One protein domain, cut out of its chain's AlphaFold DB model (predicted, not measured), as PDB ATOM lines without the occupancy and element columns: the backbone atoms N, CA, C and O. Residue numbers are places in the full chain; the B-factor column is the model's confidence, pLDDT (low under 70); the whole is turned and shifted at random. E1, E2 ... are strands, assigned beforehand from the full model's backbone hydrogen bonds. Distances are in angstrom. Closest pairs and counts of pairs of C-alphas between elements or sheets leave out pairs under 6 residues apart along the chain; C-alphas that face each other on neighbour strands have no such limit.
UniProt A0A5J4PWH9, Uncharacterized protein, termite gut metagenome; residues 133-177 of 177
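What this domain is: This is residues 133 to 177 of the 177 residues of an uncharacterized protein of termite gut metagenome (UniProt A0A5J4PWH9). This is a single long, arched hairpin of two strands, E1 and E2, side by side, with no second layer on either face. Residues 150 to 155 stick out in the loop at its closed end, and a tail, residues 170 to 177, leads away from its open end. The printed part has 45 residues and no named helix; E1 comes before E2 along the chain, and they make one antiparallel sheet in the order E1 - E2. The class is all strand, though under half of the residues, 22 of 45, are in named elements. The whole is extended, with a radius of gyration of the C-alphas of 17.4 A, and flat, spanning 51 by 28 by 8 A.

Where its parts are: Start at C-alpha 133 at (0.546, 9.460, 19.007). Five residues on, find C-alpha 138 at (-5.035, 15.877, 24.450), where E1, residues 138 to 147, begins; it is 28.1 A long. After a short link of 10 residues comes E2, residues 158 to 169, 28.0 A long, ending at C-alpha 169 at (-6.810, 11.237, 24.605).

How they stand to each other: Compare E1 with E2: the hairpin's strands are antiparallel, at 159 degrees between their directions. At one end the facing C-alphas 138 and 169 are 5.0 A apart; at the other, 147 and 158 are 4.7 A apart. Look for N 144 and O 162 at 2.8 A and N 166 and O 140 at 2.8 A, both within hydrogen-bond range. At residue 161 E2 bends by 69 degrees.

The domain as a whole: The C-alphas of Met 152 and Asn 177, the two farthest apart, are 52.2 A apart. The printed part has no cut and ends at the chain's last residue. Its mean pLDDT is 80.8; residues 151 to 155 and 172 to 177 are under 70.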
ATOM      1  N   PRO A 133       1.299  10.153  20.048       92.38
ATOM      2  CA  PRO A 133       0.546   9.460  19.007       92.38
ATOM      3  C   PRO A 133      -0.039  10.447  17.988       92.38
ATOM      4  O   PRO A 133      -0.521  11.515  18.360       92.38
ATOM      5  N   SER A 134      -0.071  10.080  16.705       90.56
ATOM      6  CA  SER A 134      -0.559  10.960  15.625       90.56
ATOM      7  C   SER A 134      -2.045  11.322  15.726       90.56
ATOM      8  O   SER A 134      -2.468  12.338  15.183       90.56
ATOM      9  N   ASN A 135      -2.842  10.495  16.407       90.94
ATOM     10  CA  ASN A 135      -4.269  10.707  16.650       90.94
ATOM     11  C   ASN A 135      -4.565  11.322  18.032       90.94
ATOM     12  O   ASN A 135      -5.736  11.448  18.397       90.94
ATOM     13  N   ALA A 136      -3.535  11.667  18.812       90.88
ATOM     14  CA  ALA A 136      -3.707  12.289  20.115       90.88
ATOM     15  C   ALA A 136      -4.199  13.734  19.964       90.88
ATOM     16  O   ALA A 136      -3.601  14.542  19.258       90.88
ATOM     17  N   GLN A 137      -5.273  14.060  20.675       89.44
ATOM     18  CA  GLN A 137      -5.873  15.393  20.732       89.44
ATOM     19  C   GLN A 137      -5.624  16.093  22.071       89.44
ATOM     20  O   GLN A 137      -5.587  17.318  22.125       89.44
ATOM     21  N   ALA A 138      -5.416  15.333  23.150       89.19
ATOM     22  CA  ALA A 138      -5.035  15.877  24.450       89.19
ATOM     23  C   ALA A 138      -4.032  14.968  25.173       89.19
ATOM     24  O   ALA A 138      -3.938  13.772  24.889       89.19
ATOM     25  N   VAL A 139      -3.303  15.535  26.137       92.12
ATOM     26  CA  VAL A 139      -2.350  14.818  26.998       92.12
ATOM     27  C   VAL A 139      -2.831  14.913  28.435       92.12
ATOM     28  O   VAL A 139      -3.104  16.004  28.930       92.12
ATOM     29  N   ILE A 140      -2.926  13.770  29.107       92.50
ATOM     30  CA  ILE A 140      -3.319  13.695  30.511       92.50
ATOM     31  C   ILE A 140      -2.042  13.735  31.348       92.50
ATOM     32  O   ILE A 140      -1.208  12.833  31.258       92.50
ATOM     33  N   ILE A 141      -1.888  14.784  32.151       93.56
ATOM     34  CA  ILE A 141      -0.716  15.014  33.002       93.56
ATOM     35  C   ILE A 141      -1.136  14.888  34.465       93.56
ATOM     36  O   ILE A 141      -2.164  15.430  34.865       93.56
ATOM     37  N   ALA A 142      -0.327  14.198  35.266       94.25
ATOM     38  CA  ALA A 142      -0.464  14.178  36.715       94.25
ATOM     39  C   ALA A 142       0.734  14.841  37.392       94.25
ATOM     40  O   ALA A 142       1.889  14.547  37.075       94.25
ATOM     41  N   GLU A 143       0.441  15.697  38.367       94.56
ATOM     42  CA  GLU A 143       1.422  16.337  39.239       94.56
ATOM     43  C   GLU A 143       1.305  15.766  40.650       94.56
ATOM     44  O   GLU A 143       0.261  15.865  41.297       94.56
ATOM     45  N   LYS A 144       2.391  15.187  41.161       94.19
ATOM     46  CA  LYS A 144       2.481  14.803  42.566       94.19
ATOM     47  C   LYS A 144       2.910  16.013  43.384       94.19
ATOM     48  O   LYS A 144       4.085  16.394  43.366       94.19
ATOM     49  N   ARG A 145       1.971  16.562  44.147       91.50
ATOM     50  CA  ARG A 145       2.217  17.679  45.061       91.50
ATOM     51  C   ARG A 145       2.608  17.177  46.446       91.50
ATOM     52  O   ARG A 145       2.030  16.213  46.947       91.50
ATOM     53  N   GLN A 146       3.597  17.823  47.043       90.19
ATOM     54  CA  GLN A 146       3.966  17.660  48.438       90.19
ATOM     55  C   GLN A 146       3.479  18.883  49.206       90.19
ATOM     56  O   GLN A 146       3.643  20.010  48.745       90.19
ATOM     57  N   ASN A 147       2.836  18.645  50.349       84.69
ATOM     58  CA  ASN A 147       2.399  19.721  51.225       84.69
ATOM     59  C   ASN A 147       3.621  20.349  51.904       84.69
ATOM     60  O   ASN A 147       4.425  19.637  52.503       84.69
ATOM     61  N   GLU A 148       3.721  21.667  51.812       82.81
ATOM     62  CA  GLU A 148       4.753  22.492  52.444       82.81
ATOM     63  C   GLU A 148       4.120  23.594  53.303       82.81
ATOM     64  O   GLU A 148       4.749  24.603  53.600       82.81
ATOM     65  N   SER A 149       2.853  23.421  53.685       79.56
ATOM     66  CA  SER A 149       2.162  24.356  54.569       79.56
ATOM     67  C   SER A 149       2.838  24.366  55.940       79.56
ATOM     68  O   SER A 149       2.970  23.319  56.578       79.56
ATOM     69  N   ASP A 150       3.232  25.550  56.396       73.44
ATOM     70  CA  ASP A 150       3.697  25.778  57.761       73.44
ATOM     71  C   ASP A 150       2.512  26.200  58.638       73.44
ATOM     72  O   ASP A 150       1.696  27.036  58.256       73.44
ATOM     73  N   THR A 151       2.448  25.639  59.843       65.62
ATOM     74  CA  THR A 151       1.533  26.025  60.924       65.62
ATOM     75  C   THR A 151       1.548  27.514  61.277       65.62
ATOM     76  O   THR A 151       0.566  28.004  61.831       65.62
ATOM     77  N   MET A 152       2.636  28.232  60.982       65.62
ATOM     78  CA  MET A 152       2.796  29.643  61.339       65.62
ATOM     79  C   MET A 152       2.224  30.625  60.301       65.62
ATOM     80  O   MET A 152       2.141  31.823  60.574       65.62
ATOM     81  N   THR A 153       1.808  30.143  59.126       57.69
ATOM     82  CA  THR A 153       1.241  30.967  58.047       57.69
ATOM     83  C   THR A 153      -0.075  30.380  57.540       57.69
ATOM     84  O   THR A 153      -0.196  29.170  57.400       57.69
ATOM     85  N   ASP A 154      -1.050  31.215  57.190       61.34
ATOM     86  CA  ASP A 154      -2.316  30.793  56.562       61.34
ATOM     87  C   ASP A 154      -2.175  30.470  55.059       61.34
ATOM     88  O   ASP A 154      -3.158  30.193  54.367       61.34
ATOM     89  N   TYR A 155      -0.943  30.465  54.544       66.31
ATOM     90  CA  TYR A 155      -0.633  30.116  53.166       66.31
ATOM     91  C   TYR A 155      -0.516  28.598  52.980       66.31
ATOM     92  O   TYR A 155       0.359  27.941  53.544       66.31
ATOM     93  N   TYR A 156      -1.355  28.040  52.099       74.44
ATOM     94  CA  TYR A 156      -1.240  26.651  51.642       74.44
ATOM     95  C   TYR A 156      -0.064  26.485  50.668       74.44
ATOM     96  O   TYR A 156      -0.222  26.560  49.445       74.44
ATOM     97  N   GLY A 157       1.130  26.267  51.218       78.62
ATOM     98  CA  GLY A 157       2.337  25.958  50.457       78.62
ATOM     99  C   GLY A 157       2.299  24.541  49.881       78.62
ATOM    100  O   GLY A 157       1.948  23.581  50.570       78.62
ATOM    101  N   HIS A 158       2.669  24.389  48.610       82.75
ATOM    102  CA  HIS A 158       2.938  23.079  48.025       82.75
ATOM    103  C   HIS A 158       4.008  23.170  46.942       82.75
ATOM    104  O   HIS A 158       4.072  24.155  46.205       82.75
ATOM    105  N   SER A 159       4.773  22.095  46.782       86.94
ATOM    106  CA  SER A 159       5.705  21.925  45.671       86.94
ATOM    107  C   SER A 159       5.315  20.726  44.812       86.94
ATOM    108  O   SER A 159       4.809  19.709  45.296       86.94
ATOM    109  N   THR A 160       5.531  20.831  43.500       88.19
ATOM    110  CA  THR A 160       5.367  19.694  42.589       88.19
ATOM    111  C   THR A 160       6.658  18.888  42.575       88.19
ATOM    112  O   THR A 160       7.669  19.300  42.019       88.19
ATOM    113  N   THR A 161       6.614  17.704  43.181       89.88
ATOM    114  CA  THR A 161       7.774  16.801  43.272       89.88
ATOM    115  C   THR A 161       7.990  15.997  41.997       89.88
ATOM    116  O   THR A 161       9.115  15.601  41.695       89.88
ATOM    117  N   ARG A 162       6.909  15.692  41.270       90.69
ATOM    118  CA  ARG A 162       6.939  14.896  40.037       90.69
ATOM    119  C   ARG A 162       5.805  15.304  39.111       90.69
ATOM    120  O   ARG A 162       4.673  15.437  39.570       90.69
ATOM    121  N   THR A 163       6.098  15.365  37.820       89.94
ATOM    122  CA  THR A 163       5.110  15.535  36.750       89.94
ATOM    123  C   THR A 163       5.241  14.360  35.788       89.94
ATOM    124  O   THR A 163       6.342  14.071  35.320       89.94
ATOM    125  N   VAL A 164       4.145  13.647  35.524       91.75
ATOM    126  CA  VAL A 164       4.124  12.453  34.665       91.75
ATOM    127  C   VAL A 164       3.013  12.544  33.625       91.75
ATOM    128  O   VAL A 164       1.938  13.072  33.899       91.75
ATOM    129  N   ILE A 165       3.262  11.997  32.435       92.00
ATOM    130  CA  ILE A 165       2.224  11.783  31.422       92.00
ATOM    131  C   ILE A 165       1.519  10.468  31.763       92.00
ATOM    132  O   ILE A 165       2.160   9.419  31.784       92.00
ATOM    133  N   LEU A 166       0.216  10.524  32.044       92.12
ATOM    134  CA  LEU A 166      -0.609   9.342  32.316       92.12
ATOM    135  C   LEU A 166      -1.121   8.679  31.035       92.12
ATOM    136  O   LEU A 166      -1.349   7.473  31.015       92.12
ATOM    137  N   GLY A 167      -1.314   9.459  29.971       92.31
ATOM    138  CA  GLY A 167      -1.805   8.952  28.696       92.31
ATOM    139  C   GLY A 167      -2.192  10.055  27.717       92.31
ATOM    140  O   GLY A 167      -2.070  11.246  28.010       92.31
ATOM    141  N   PHE A 168      -2.679   9.636  26.553       93.31
ATOM    142  CA  PHE A 168      -3.134  10.508  25.473       93.31
ATOM    143  C   PHE A 168      -4.621  10.255  25.200       93.31
ATOM    144  O   PHE A 168      -5.058   9.106  25.184       93.31
ATOM    145  N   SER A 169      -5.394  11.318  24.984       88.56
ATOM    146  CA  SER A 169      -6.810  11.237  24.605       88.56
ATOM    147  C   SER A 169      -6.976  11.437  23.105       88.56
ATOM    148  O   SER A 169      -6.282  12.264  22.513       88.56
ATOM    149  N   THR A 170      -7.926  10.727  22.507       87.38
ATOM    150  CA  THR A 170      -8.288  10.805  21.082       87.38
ATOM    151  C   THR A 170      -9.696  11.376  20.861       87.38
ATOM    152  O   THR A 170     -10.161  11.441  19.724       87.38
ATOM    153  N   HIS A 171     -10.399  11.772  21.930       80.56
ATOM    154  CA  HIS A 171     -11.786  12.234  21.857       80.56
ATOM    155  C   HIS A 171     -11.894  13.707  21.439       80.56
ATOM    156  O   HIS A 171     -11.420  14.586  22.156       80.56
ATOM    157  N   ASN A 172     -12.606  13.953  20.333       61.28
ATOM    158  CA  ASN A 172     -13.035  15.282  19.887       61.28
ATOM    159  C   ASN A 172     -14.380  15.601  20.547       61.28
ATOM    160  O   ASN A 172     -15.408  15.058  20.141       61.28
ATOM    161  N   THR A 173     -14.414  16.491  21.535       60.22
ATOM    162  CA  THR A 173     -15.682  17.037  22.053       60.22
ATOM    163  C   THR A 173     -16.121  18.245  21.220       60.22
ATOM    164  O   THR A 173     -16.428  19.305  21.751       60.22
ATOM    165  N   SER A 174     -16.122  18.131  19.892       51.91
ATOM    166  CA  SER A 174     -16.812  19.096  19.033       51.91
ATOM    167  C   SER A 174     -18.288  18.707  18.989       51.91
ATOM    168  O   SER A 174     -18.699  17.873  18.184       51.91
ATOM    169  N   VAL A 175     -19.079  19.269  19.904       52.59
ATOM    170  CA  VAL A 175     -20.540  19.285  19.774       52.59
ATOM    171  C   VAL A 175     -20.848  20.247  18.628       52.59
ATOM    172  O   VAL A 175     -20.624  21.449  18.756       52.59
ATOM    173  N   ASN A 176     -21.277  19.716  17.482       45.75
ATOM    174  CA  ASN A 176     -21.834  20.530  16.404       45.75
ATOM    175  C   ASN A 176     -23.115  21.195  16.935       45.75
ATOM    176  O   ASN A 176     -24.059  20.479  17.274       45.75
ATOM    177  N   ASN A 177     -23.115  22.527  17.043       41.62
ATOM    178  CA  ASN A 177     -24.334  23.330  17.193       41.62
ATOM    179  C   ASN A 177     -25.064  23.435  15.853       41.62
ATOM    180  O   ASN A 177     -24.363  23.610  14.829       41.62
TER     181      ASN A 177